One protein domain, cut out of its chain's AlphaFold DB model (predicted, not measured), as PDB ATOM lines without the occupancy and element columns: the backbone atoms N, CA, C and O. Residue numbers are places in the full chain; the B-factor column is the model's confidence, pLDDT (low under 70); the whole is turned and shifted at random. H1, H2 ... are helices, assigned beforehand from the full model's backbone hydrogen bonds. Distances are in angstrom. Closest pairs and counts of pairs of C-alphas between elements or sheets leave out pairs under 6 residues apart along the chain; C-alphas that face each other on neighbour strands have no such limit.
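What this domain is: This is residues 117 to 205 of the 205 residues of an uncharacterized protein of Erysipelotrichaceae bacterium (UniProt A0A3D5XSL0). Five helices run up and down in a flat slab: H2, H3 and H4 bundle in the middle, H1 packs on H2 at one edge and H5 on H4 at the other. The printed part has 89 residues, five named helices, H1 to H5, and no named strand: all helix. It is compact, radius of gyration of the C-alphas 12.5 A, spanning 33 by 29 by 14 A.

How they stand to each other: Start at H1, residues 117 to 128, which touches H2, residues 133 to 145; their closest C-alphas, Asp 119 and Leu 139, are 5.8 A apart. H2 and H3, residues 149 to 163, form a hairpin with a shallow tilt of 9 degrees, opposite ways; closest C-alphas Ala 140 and Ala 152, 4.4 A. H4, residues 169 to 184, touches H2, the same way at 25 degrees; closest C-alphas Glu 134 and Phe 170, 5.6 A. H5, residues 188 to 202, touches H4; closest C-alphas Leu 179 and Ala 191, 5.4 A. In all five helices every O i to N i+4 pair is within hydrogen-bond range.

Where its parts are: Find C-alpha 117 at (234.963, 178.318, 187.266), where H1 begins; H4 measures 23.3 A from first to last C-alpha; H5 ends at C-alpha 202 at (211.511, 198.281, 173.973).

The domain as a whole: The printed part has no cut, its four links are tight, and residue 205 is under 70 in pLDDT.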
ATOM      1  N   THR A 117     235.422 179.508 187.989       95.94
ATOM      2  CA  THR A 117     234.963 178.318 187.266       95.94
ATOM      3  C   THR A 117     233.777 178.677 186.377       95.94
ATOM      4  O   THR A 117     233.783 178.328 185.196       95.94
ATOM      5  N   SER A 118     232.808 179.427 186.915       96.75
ATOM      6  CA  SER A 118     231.654 179.922 186.156       96.75
ATOM      7  C   SER A 118     232.085 180.786 184.961       96.75
ATOM      8  O   SER A 118     231.677 180.512 183.832       96.75
ATOM      9  N   ASP A 119     233.013 181.726 185.178       95.31
ATOM     10  CA  ASP A 119     233.588 182.612 184.157       95.31
ATOM     11  C   ASP A 119     234.162 181.804 182.989       95.31
ATOM     12  O   ASP A 119     233.789 181.999 181.834       95.31
ATOM     13  N   LYS A 120     235.036 180.832 183.282       95.06
ATOM     14  CA  LYS A 120     235.678 179.991 182.258       95.06
ATOM     15  C   LYS A 120     234.672 179.190 181.440       95.06
ATOM     16  O   LYS A 120     234.889 178.978 180.242       95.06
ATOM     17  N   LEU A 121     233.610 178.701 182.077       94.44
ATOM     18  CA  LEU A 121     232.554 177.969 181.389       94.44
ATOM     19  C   LEU A 121     231.759 178.906 180.477       94.44
ATOM     20  O   LEU A 121     231.599 178.591 179.297       94.44
ATOM     21  N   TYR A 122     231.365 180.086 180.965       95.50
ATOM     22  CA  TYR A 122     230.692 181.091 180.144       95.50
ATOM     23  C   TYR A 122     231.559 181.582 178.977       95.50
ATOM     24  O   TYR A 122     231.084 181.678 177.849       95.50
ATOM     25  N   GLU A 123     232.854 181.814 179.189       94.81
ATOM     26  CA  GLU A 123     233.783 182.172 178.113       94.81
ATOM     27  C   GLU A 123     233.899 181.069 177.049       94.81
ATOM     28  O   GLU A 123     234.034 181.353 175.857       94.81
ATOM     29  N   ASN A 124     233.875 179.796 177.453       92.31
ATOM     30  CA  ASN A 124     233.876 178.669 176.518       92.31
ATOM     31  C   ASN A 124     232.576 178.628 175.705       92.31
ATOM     32  O   ASN A 124     232.616 178.474 174.481       92.31
ATOM     33  N   LEU A 125     231.444 178.834 176.377       91.31
ATOM     34  CA  LEU A 125     230.129 178.931 175.756       91.31
ATOM     35  C   LEU A 125     230.066 180.058 174.726       91.31
ATOM     36  O   LEU A 125     229.685 179.811 173.585       91.31
ATOM     37  N   LEU A 126     230.533 181.256 175.077       92.06
ATOM     38  CA  LEU A 126     230.584 182.406 174.173       92.06
ATOM     39  C   LEU A 126     231.476 182.159 172.952       92.06
ATOM     40  O   LEU A 126     231.120 182.549 171.845       92.06
ATOM     41  N   LYS A 127     232.599 181.444 173.103       91.25
ATOM     42  CA  LYS A 127     233.449 181.067 171.956       91.25
ATOM     43  C   LYS A 127     232.727 180.163 170.957       91.25
ATOM     44  O   LYS A 127     233.000 180.244 169.760       91.25
ATOM     45  N   LYS A 128     231.847 179.281 171.435       87.94
ATOM     46  CA  LYS A 128     231.092 178.336 170.597       87.94
ATOM     47  C   LYS A 128     229.794 178.937 170.064       87.94
ATOM     48  O   LYS A 128     229.387 178.625 168.948       87.94
ATOM     49  N   HIS A 129     229.170 179.804 170.851       87.56
ATOM     50  CA  HIS A 129     227.853 180.370 170.600       87.56
ATOM     51  C   HIS A 129     227.849 181.887 170.881       87.56
ATOM     52  O   HIS A 129     227.170 182.350 171.798       87.56
ATOM     53  N   PRO A 130     228.565 182.692 170.073       89.44
ATOM     54  CA  PRO A 130     228.784 184.124 170.326       89.44
ATOM     55  C   PRO A 130     227.539 185.000 170.123       89.44
ATOM     56  O   PRO A 130     227.606 186.219 170.198       89.44
ATOM     57  N   THR A 131     226.387 184.410 169.803       87.69
ATOM     58  CA  THR A 131     225.154 185.151 169.504       87.69
ATOM     59  C   THR A 131     224.053 184.936 170.539       87.69
ATOM     60  O   THR A 131     222.916 185.335 170.280       87.69
ATOM     61  N   ILE A 132     224.356 184.234 171.635       88.31
ATOM     62  CA  ILE A 132     223.416 183.921 172.715       88.31
ATOM     63  C   ILE A 132     223.602 184.957 173.829       88.31
ATOM     64  O   ILE A 132     224.577 184.899 174.578       88.31
ATOM     65  N   MET A 133     222.666 185.908 173.935       92.75
ATOM     66  CA  MET A 133     222.731 187.011 174.907       92.75
ATOM     67  C   MET A 133     222.766 186.516 176.356       92.75
ATOM     68  O   MET A 133     223.444 187.091 177.204       92.75
ATOM     69  N   GLU A 134     222.071 185.420 176.633       91.81
ATOM     70  CA  GLU A 134     222.024 184.780 177.945       91.81
ATOM     71  C   GLU A 134     223.419 184.470 178.522       91.81
ATOM     72  O   GLU A 134     223.634 184.606 179.725       91.81
ATOM     73  N   TYR A 135     224.400 184.139 177.677       93.44
ATOM     74  CA  TYR A 135     225.772 183.853 178.115       93.44
ATOM     75  C   TYR A 135     226.566 185.108 178.450       93.44
ATOM     76  O   TYR A 135     227.334 185.116 179.411       93.44
ATOM     77  N   TYR A 136     226.351 186.182 177.690       96.19
ATOM     78  CA  TYR A 136     226.900 187.493 178.022       96.19
ATOM     79  C   TYR A 136     226.331 187.983 179.352       96.19
ATOM     80  O   TYR A 136     227.073 188.472 180.197       96.19
ATOM     81  N   TYR A 137     225.024 187.805 179.559       95.81
ATOM     82  CA  TYR A 137     224.360 188.158 180.807       95.81
ATOM     83  C   TYR A 137     224.923 187.373 182.000       95.81
ATOM     84  O   TYR A 137     225.328 187.985 182.986       95.81
ATOM     85  N   GLY A 138     225.020 186.044 181.898       95.31
ATOM     86  CA  GLY A 138     225.554 185.202 182.971       95.31
ATOM     87  C   GLY A 138     226.999 185.542 183.357       95.31
ATOM     88  O   GLY A 138     227.288 185.721 184.539       95.31
ATOM     89  N   LEU A 139     227.886 185.731 182.371       97.19
ATOM     90  CA  LEU A 139     229.267 186.175 182.610       97.19
ATOM     91  C   LEU A 139     229.337 187.590 183.195       97.19
ATOM     92  O   LEU A 139     230.212 187.916 183.989       97.19
ATOM     93  N   ALA A 140     228.431 188.477 182.796       97.56
ATOM     94  CA  ALA A 140     228.412 189.818 183.352       97.56
ATOM     95  C   ALA A 140     227.977 189.831 184.819       97.56
ATOM     96  O   ALA A 140     228.520 190.621 185.586       97.56
ATOM     97  N   LEU A 141     227.047 188.957 185.220       96.88
ATOM     98  CA  LEU A 141     226.655 188.808 186.623       96.88
ATOM     99  C   LEU A 141     227.806 188.290 187.487       96.88
ATOM    100  O   LEU A 141     228.047 188.833 188.561       96.88
ATOM    101  N   THR A 142     228.555 187.290 187.015       96.94
ATOM    102  CA  THR A 142     229.719 186.776 187.756       96.94
ATOM    103  C   THR A 142     230.791 187.859 187.928       96.94
ATOM    104  O   THR A 142     231.363 188.000 189.007       96.94
ATOM    105  N   LEU A 143     231.034 188.673 186.894       97.44
ATOM    106  CA  LEU A 143     231.965 189.804 186.944       97.44
ATOM    107  C   LEU A 143     231.463 190.937 187.850       97.44
ATOM    108  O   LEU A 143     232.252 191.508 188.603       97.44
ATOM    109  N   TYR A 144     230.167 191.246 187.792       97.25
ATOM    110  CA  TYR A 144     229.510 192.241 188.637       97.25
ATOM    111  C   TYR A 144     229.646 191.900 190.122       97.25
ATOM    112  O   TYR A 144     230.092 192.739 190.901       97.25
ATOM    113  N   ASP A 145     229.344 190.657 190.499       96.12
ATOM    114  CA  ASP A 145     229.432 190.168 191.881       96.12
ATOM    115  C   ASP A 145     230.862 190.193 192.443       96.12
ATOM    116  O   ASP A 145     231.072 190.228 193.656       96.12
ATOM    117  N   ARG A 146     231.861 190.186 191.556       95.81
ATOM    118  CA  ARG A 146     233.283 190.334 191.887       95.81
ATOM    119  C   ARG A 146     233.784 191.775 191.808       95.81
ATOM    120  O   ARG A 146     234.990 191.994 191.918       95.81
ATOM    121  N   GLU A 147     232.889 192.731 191.577       96.06
ATOM    122  CA  GLU A 147     233.183 194.155 191.406       96.06
ATOM    123  C   GLU A 147     234.087 194.475 190.193       96.06
ATOM    124  O   GLU A 147     234.657 195.563 190.095       96.06
ATOM    125  N   ASP A 148     234.204 193.568 189.212       97.50
ATOM    126  CA  ASP A 148     234.919 193.813 187.947       97.50
ATOM    127  C   ASP A 148     233.998 194.521 186.936       97.50
ATOM    128  O   ASP A 148     233.698 194.045 185.835       97.50
ATOM    129  N   TYR A 149     233.505 195.689 187.354       98.19
ATOM    130  CA  TYR A 149     232.458 196.446 186.671       98.19
ATOM    131  C   TYR A 149     232.818 196.823 185.235       98.19
ATOM    132  O   TYR A 149     231.973 196.770 184.345       98.19
ATOM    133  N   ILE A 150     234.082 197.174 184.984       98.06
ATOM    134  CA  ILE A 150     234.538 197.562 183.647       98.06
ATOM    135  C   ILE A 150     234.451 196.380 182.680       98.06
ATOM    136  O   ILE A 150     234.005 196.550 181.543       98.06
ATOM    137  N   LYS A 151     234.829 195.170 183.111       97.88
ATOM    138  CA  LYS A 151     234.661 193.984 182.266       97.88
ATOM    139  C   LYS A 151     233.194 193.616 182.100       97.88
ATOM    140  O   LYS A 151     232.800 193.330 180.974       97.88
ATOM    141  N   ALA A 152     232.394 193.679 183.165       98.25
ATOM    142  CA  ALA A 152     230.956 193.427 183.080       98.25
ATOM    143  C   ALA A 152     230.280 194.360 182.055       98.25
ATOM    144  O   ALA A 152     229.528 193.889 181.202       98.25
ATOM    145  N   ILE A 153     230.623 195.657 182.059       98.50
ATOM    146  CA  ILE A 153     230.149 196.630 181.062       98.50
ATOM    147  C   ILE A 153     230.526 196.205 179.641       98.50
ATOM    148  O   ILE A 153     229.670 196.221 178.757       98.50
ATOM    149  N   ASN A 154     231.787 195.831 179.413       98.00
ATOM    150  CA  ASN A 154     232.261 195.452 178.080       98.00
ATOM    151  C   ASN A 154     231.544 194.197 177.558       98.00
ATOM    152  O   ASN A 154     231.092 194.191 176.415       98.00
ATOM    153  N   ILE A 155     231.396 193.172 178.403       97.88
ATOM    154  CA  ILE A 155     230.699 191.923 178.064       97.88
ATOM    155  C   ILE A 155     229.227 192.195 177.730       97.88
ATOM    156  O   ILE A 155     228.737 191.735 176.699       97.88
ATOM    157  N   LEU A 156     228.519 192.982 178.547       97.69
ATOM    158  CA  LEU A 156     227.121 193.332 178.269       97.69
ATOM    159  C   LEU A 156     226.980 194.183 177.011       97.69
ATOM    160  O   LEU A 156     226.063 193.953 176.227       97.69
ATOM    161  N   GLY A 157     227.877 195.149 176.808       96.62
ATOM    162  CA  GLY A 157     227.897 195.984 175.611       96.62
ATOM    163  C   GLY A 157     228.007 195.146 174.339       96.62
ATOM    164  O   GLY A 157     227.186 195.306 173.439       96.62
ATOM    165  N   GLU A 158     228.954 194.204 174.307       95.69
ATOM    166  CA  GLU A 158     229.133 193.277 173.186       95.69
ATOM    167  C   GLU A 158     227.887 192.409 172.954       95.69
ATOM    168  O   GLU A 158     227.371 192.342 171.836       95.69
ATOM    169  N   GLY A 159     227.362 191.778 174.010       95.06
ATOM    170  CA  GLY A 159     226.189 190.909 173.907       95.06
ATOM    171  C   GLY A 159     224.948 191.641 173.395       95.06
ATOM    172  O   GLY A 159     224.248 191.135 172.509       95.06
ATOM    173  N   ILE A 160     224.701 192.847 173.916       94.75
ATOM    174  CA  ILE A 160     223.586 193.704 173.506       94.75
ATOM    175  C   ILE A 160     223.746 194.105 172.043       94.75
ATOM    176  O   ILE A 160     222.789 193.977 171.288       94.75
ATOM    177  N   GLU A 161     224.926 194.552 171.609       91.75
ATOM    178  CA  GLU A 161     225.158 194.929 170.208       91.75
ATOM    179  C   GLU A 161     224.917 193.755 169.246       91.75
ATOM    180  O   GLU A 161     224.283 193.938 168.207       91.75
ATOM    181  N   ASN A 162     225.314 192.540 169.631       88.38
ATOM    182  CA  ASN A 162     225.100 191.323 168.840       88.38
ATOM    183  C   ASN A 162     223.646 190.818 168.835       88.38
ATOM    184  O   ASN A 162     223.297 189.936 168.039       88.38
ATOM    185  N   SER A 163     222.797 191.348 169.720       87.69
ATOM    186  CA  SER A 163     221.449 190.823 169.972       87.69
ATOM    187  C   SER A 163     220.353 191.888 169.905       87.69
ATOM    188  O   SER A 163     219.189 191.553 170.088       87.69
ATOM    189  N   ILE A 164     220.687 193.146 169.597       82.50
ATOM    190  CA  ILE A 164     219.756 194.285 169.658       82.50
ATOM    191  C   ILE A 164     218.570 194.164 168.691       82.50
ATOM    192  O   ILE A 164     217.500 194.701 168.960       82.50
ATOM    193  N   ASP A 165     218.743 193.432 167.592       82.31
ATOM    194  CA  ASP A 165     217.691 193.201 166.594       82.31
ATOM    195  C   ASP A 165     216.840 191.956 166.901       82.31
ATOM    196  O   ASP A 165     215.910 191.629 166.160       82.31
ATOM    197  N   LYS A 166     217.158 191.228 167.976       81.88
ATOM    198  CA  LYS A 166     216.433 190.033 168.407       81.88
ATOM    199  C   LYS A 166     215.551 190.393 169.591       81.88
ATOM    200  O   LYS A 166     216.016 191.039 170.518       81.88
ATOM    201  N   GLN A 167     214.306 189.925 169.590       80.56
ATOM    202  CA  GLN A 167     213.449 189.992 170.774       80.56
ATOM    203  C   GLN A 167     213.913 188.941 171.793       80.56
ATOM    204  O   GLN A 167     213.402 187.825 171.837       80.56
ATOM    205  N   ASP A 168     214.923 189.298 172.576       84.25
ATOM    206  CA  ASP A 168     215.518 188.469 173.617       84.25
ATOM    207  C   ASP A 168     215.378 189.170 174.980       84.25
ATOM    208  O   ASP A 168     215.768 190.329 175.161       84.25
ATOM    209  N   GLN A 169     214.787 188.476 175.953       87.44
ATOM    210  CA  GLN A 169     214.579 189.005 177.303       87.44
ATOM    211  C   GLN A 169     215.900 189.365 178.001       87.44
ATOM    212  O   GLN A 169     215.946 190.337 178.755       87.44
ATOM    213  N   PHE A 170     216.992 188.648 177.706       92.06
ATOM    214  CA  PHE A 170     218.294 188.886 178.327       92.06
ATOM    215  C   PHE A 170     218.941 190.189 177.856       92.06
ATOM    216  O   PHE A 170     219.799 190.727 178.554       92.06
ATOM    217  N   VAL A 171     218.501 190.758 176.727       94.62
ATOM    218  CA  VAL A 171     218.927 192.102 176.307       94.62
ATOM    219  C   VAL A 171     218.402 193.153 177.289       94.62
ATOM    220  O   VAL A 171     219.152 194.039 177.696       94.62
ATOM    221  N   LEU A 172     217.139 193.038 177.728       94.38
ATOM    222  CA  LEU A 172     216.578 193.939 178.744       94.38
ATOM    223  C   LEU A 172     217.292 193.779 180.082       94.38
ATOM    224  O   LEU A 172     217.696 194.784 180.662       94.38
ATOM    225  N   SER A 173     217.504 192.540 180.531       95.69
ATOM    226  CA  SER A 173     218.243 192.272 181.769       95.69
ATOM    227  C   SER A 173     219.682 192.795 181.696       95.69
ATOM    228  O   SER A 173     220.179 193.374 182.658       95.69
ATOM    229  N   GLY A 174     220.337 192.690 180.537       96.81
ATOM    230  CA  GLY A 174     221.653 193.283 180.306       96.81
ATOM    231  C   GLY A 174     221.652 194.809 180.433       96.81
ATOM    232  O   GLY A 174     222.529 195.371 181.087       96.81
ATOM    233  N   PHE A 175     220.646 195.494 179.876       97.44
ATOM    234  CA  PHE A 175     220.484 196.937 180.085       97.44
ATOM    235  C   PHE A 175     220.285 197.287 181.563       97.44
ATOM    236  O   PHE A 175     220.864 198.261 182.037       97.44
ATOM    237  N   GLU A 176     219.488 196.514 182.297       97.50
ATOM    238  CA  GLU A 176     219.232 196.749 183.722       97.50
ATOM    239  C   GLU A 176     220.508 196.626 184.559       97.50
ATOM    240  O   GLU A 176     220.771 197.497 185.387       97.50
ATOM    241  N   VAL A 177     221.337 195.611 184.298       98.00
ATOM    242  CA  VAL A 177     222.636 195.452 184.971       98.00
ATOM    243  C   VAL A 177     223.588 196.593 184.606       98.00
ATOM    244  O   VAL A 177     224.212 197.165 185.496       98.00
ATOM    245  N   LEU A 178     223.659 197.005 183.334       98.44
ATOM    246  CA  LEU A 178     224.459 198.174 182.939       98.44
ATOM    247  C   LEU A 178     224.045 199.439 183.698       98.44
ATOM    248  O   LEU A 178     224.905 200.190 184.153       98.44
ATOM    249  N   LEU A 179     222.741 199.681 183.851       98.50
ATOM    250  CA  LEU A 179     222.237 200.838 184.592       98.50
ATOM    251  C   LEU A 179     222.620 200.784 186.073       98.50
ATOM    252  O   LEU A 179     223.005 201.815 186.617       98.50
ATOM    253  N   GLN A 180     222.553 199.608 186.699       98.19
ATOM    254  CA  GLN A 180     223.007 199.417 188.080       98.19
ATOM    255  C   GLN A 180     224.507 199.696 188.217       98.19
ATOM    256  O   GLN A 180     224.916 200.421 189.119       98.19
ATOM    257  N   ILE A 181     225.327 199.187 187.292       98.44
ATOM    258  CA  ILE A 181     226.772 199.434 187.304       98.44
ATOM    259  C   ILE A 181     227.078 200.928 187.154       98.44
ATOM    260  O   ILE A 181     227.889 201.462 187.905       98.44
ATOM    261  N   TYR A 182     226.449 201.621 186.202       98.50
ATOM    262  CA  TYR A 182     226.709 203.048 186.002       98.50
ATOM    263  C   TYR A 182     226.250 203.912 187.182       98.50
ATOM    264  O   TYR A 182     226.880 204.932 187.446       98.50
ATOM    265  N   ASP A 183     225.206 203.506 187.908       97.56
ATOM    266  CA  ASP A 183     224.806 204.157 189.162       97.56
ATOM    267  C   ASP A 183     225.872 203.966 190.256       97.56
ATOM    268  O   ASP A 183     226.289 204.933 190.889       97.56
ATOM    269  N   LEU A 184     226.401 202.744 190.415       97.62
ATOM    270  CA  LEU A 184     227.483 202.444 191.367       97.62
ATOM    271  C   LEU A 184     228.784 203.202 191.069       97.62
ATOM    272  O   LEU A 184     229.515 203.556 191.994       97.62
ATOM    273  N   LEU A 185     229.085 203.426 189.789       97.81
ATOM    274  CA  LEU A 185     230.278 204.148 189.342       97.81
ATOM    275  C   LEU A 185     230.104 205.677 189.317       97.81
ATOM    276  O   LEU A 185     231.075 206.368 189.022       97.81
ATOM    277  N   ASP A 186     228.911 206.202 189.628       97.69
ATOM    278  CA  ASP A 186     228.557 207.626 189.491       97.69
ATOM    279  C   ASP A 186     228.798 208.160 188.060       97.69
ATOM    280  O   ASP A 186     229.372 209.226 187.841       97.69
ATOM    281  N   GLU A 187     228.347 207.392 187.059       97.88
ATOM    282  CA  GLU A 187     228.490 207.672 185.620       97.88
ATOM    283  C   GLU A 187     227.123 208.020 184.973       97.88
ATOM    284  O   GLU A 187     226.595 207.271 184.134       97.88
ATOM    285  N   PRO A 188     226.495 209.161 185.329       97.19
ATOM    286  CA  PRO A 188     225.120 209.482 184.939       97.19
ATOM    287  C   PRO A 188     224.940 209.684 183.430       97.19
ATOM    288  O   PRO A 188     223.875 209.379 182.886       97.19
ATOM    289  N   GLU A 189     225.969 210.161 182.722       98.06
ATOM    290  CA  GLU A 189     225.916 210.313 181.264       98.06
ATOM    291  C   GLU A 189     225.804 208.960 180.552       98.06
ATOM    292  O   GLU A 189     225.083 208.822 179.558       98.06
ATOM    293  N   ASN A 190     226.507 207.945 181.056       98.12
ATOM    294  CA  ASN A 190     226.454 206.592 180.517       98.12
ATOM    295  C   ASN A 190     225.133 205.909 180.868       98.12
ATOM    296  O   ASN A 190     224.548 205.237 180.009       98.12
ATOM    297  N   ALA A 191     224.623 206.132 182.082       98.06
ATOM    298  CA  ALA A 191     223.304 205.661 182.478       98.06
ATOM    299  C   ALA A 191     222.207 206.226 181.555       98.06
ATOM    300  O   ALA A 191     221.364 205.471 181.073       98.06
ATOM    301  N   GLU A 192     222.240 207.523 181.234       98.25
ATOM    302  CA  GLU A 192     221.230 208.139 180.364       98.25
ATOM    303  C   GLU A 192     221.283 207.592 178.930       98.25
ATOM    304  O   GLU A 192     220.265 207.152 178.395       98.25
ATOM    305  N   LYS A 193     222.482 207.485 178.339       97.69
ATOM    306  CA  LYS A 193     222.667 206.846 177.020       97.69
ATOM    307  C   LYS A 193     222.141 205.408 177.004       97.69
ATOM    308  O   LYS A 193     221.563 204.961 176.010       97.69
ATOM    309  N   THR A 194     222.335 204.678 178.099       97.75
ATOM    310  CA  THR A 194     221.860 203.297 178.253       97.75
ATOM    311  C   THR A 194     220.333 203.242 178.326       97.75
ATOM    312  O   THR A 194     219.730 202.428 177.626       97.75
ATOM    313  N   LYS A 195     219.681 204.154 179.064       97.94
ATOM    314  CA  LYS A 195     218.209 204.274 179.095       97.94
ATOM    315  C   LYS A 195     217.633 204.591 177.720       97.94
ATOM    316  O   LYS A 195     216.650 203.976 177.315       97.94
ATOM    317  N   GLU A 196     218.244 205.514 176.978       96.81
ATOM    318  CA  GLU A 196     217.813 205.834 175.614       96.81
ATOM    319  C   GLU A 196     217.875 204.608 174.694       96.81
ATOM    320  O   GLU A 196     216.921 204.341 173.957       96.81
ATOM    321  N   LYS A 197     218.976 203.843 174.746       95.12
ATOM    322  CA  LYS A 197     219.125 202.590 173.989       95.12
ATOM    323  C   LYS A 197     218.076 201.553 174.407       95.12
ATOM    324  O   LYS A 197     217.400 201.004 173.539       95.12
ATOM    325  N   MET A 198     217.885 201.342 175.709       95.56
ATOM    326  CA  MET A 198     216.890 200.409 176.244       95.56
ATOM    327  C   MET A 198     215.464 200.778 175.804       95.56
ATOM    328  O   MET A 198     214.693 199.908 175.409       95.56
ATOM    329  N   ASN A 199     215.107 202.065 175.825       94.69
ATOM    330  CA  ASN A 199     213.790 202.540 175.396       94.69
ATOM    331  C   ASN A 199     213.559 202.336 173.895       94.69
ATOM    332  O   ASN A 199     212.458 201.964 173.495       94.69
ATOM    333  N   LYS A 200     214.590 202.542 173.063       92.81
ATOM    334  CA  LYS A 200     214.521 202.227 171.628       92.81
ATOM    335  C   LYS A 200     214.305 200.736 171.402       92.81
ATOM    336  O   LYS A 200     213.432 200.381 170.623       92.81
ATOM    337  N   TYR A 201     215.040 199.883 172.114       92.00
ATOM    338  CA  TYR A 201     214.868 198.433 172.042       92.00
ATOM    339  C   TYR A 201     213.444 198.000 172.433       92.00
ATOM    340  O   TYR A 201     212.790 197.292 171.677       92.00
ATOM    341  N   LYS A 202     212.904 198.526 173.542       91.19
ATOM    342  CA  LYS A 202     211.511 198.281 173.973       91.19
ATOM    343  C   LYS A 202     210.454 198.730 172.959       91.19
ATOM    344  O   LYS A 202     209.335 198.243 172.997       91.19
ATOM    345  N   ALA A 203     210.768 199.692 172.092       89.06
ATOM    346  CA  ALA A 203     209.852 200.136 171.045       89.06
ATOM    347  C   ALA A 203     209.859 199.215 169.808       89.06
ATOM    348  O   ALA A 203     208.982 199.347 168.957       89.06
ATOM    349  N   LEU A 204     210.851 198.324 169.694       81.25
ATOM    350  CA  LEU A 204     210.980 197.327 168.624       81.25
ATOM    351  C   LEU A 204     210.395 195.958 169.018       81.25
ATOM    352  O   LEU A 204     210.119 195.142 168.136       81.25
ATOM    353  N   SER A 205     210.239 195.701 170.321       66.69
ATOM    354  CA  SER A 205     209.638 194.487 170.891       66.69
ATOM    355  C   SER A 205     208.114 194.540 170.884       66.69
ATOM    356  O   SER A 205     207.496 193.581 170.371       66.69
TER     357      SER A 205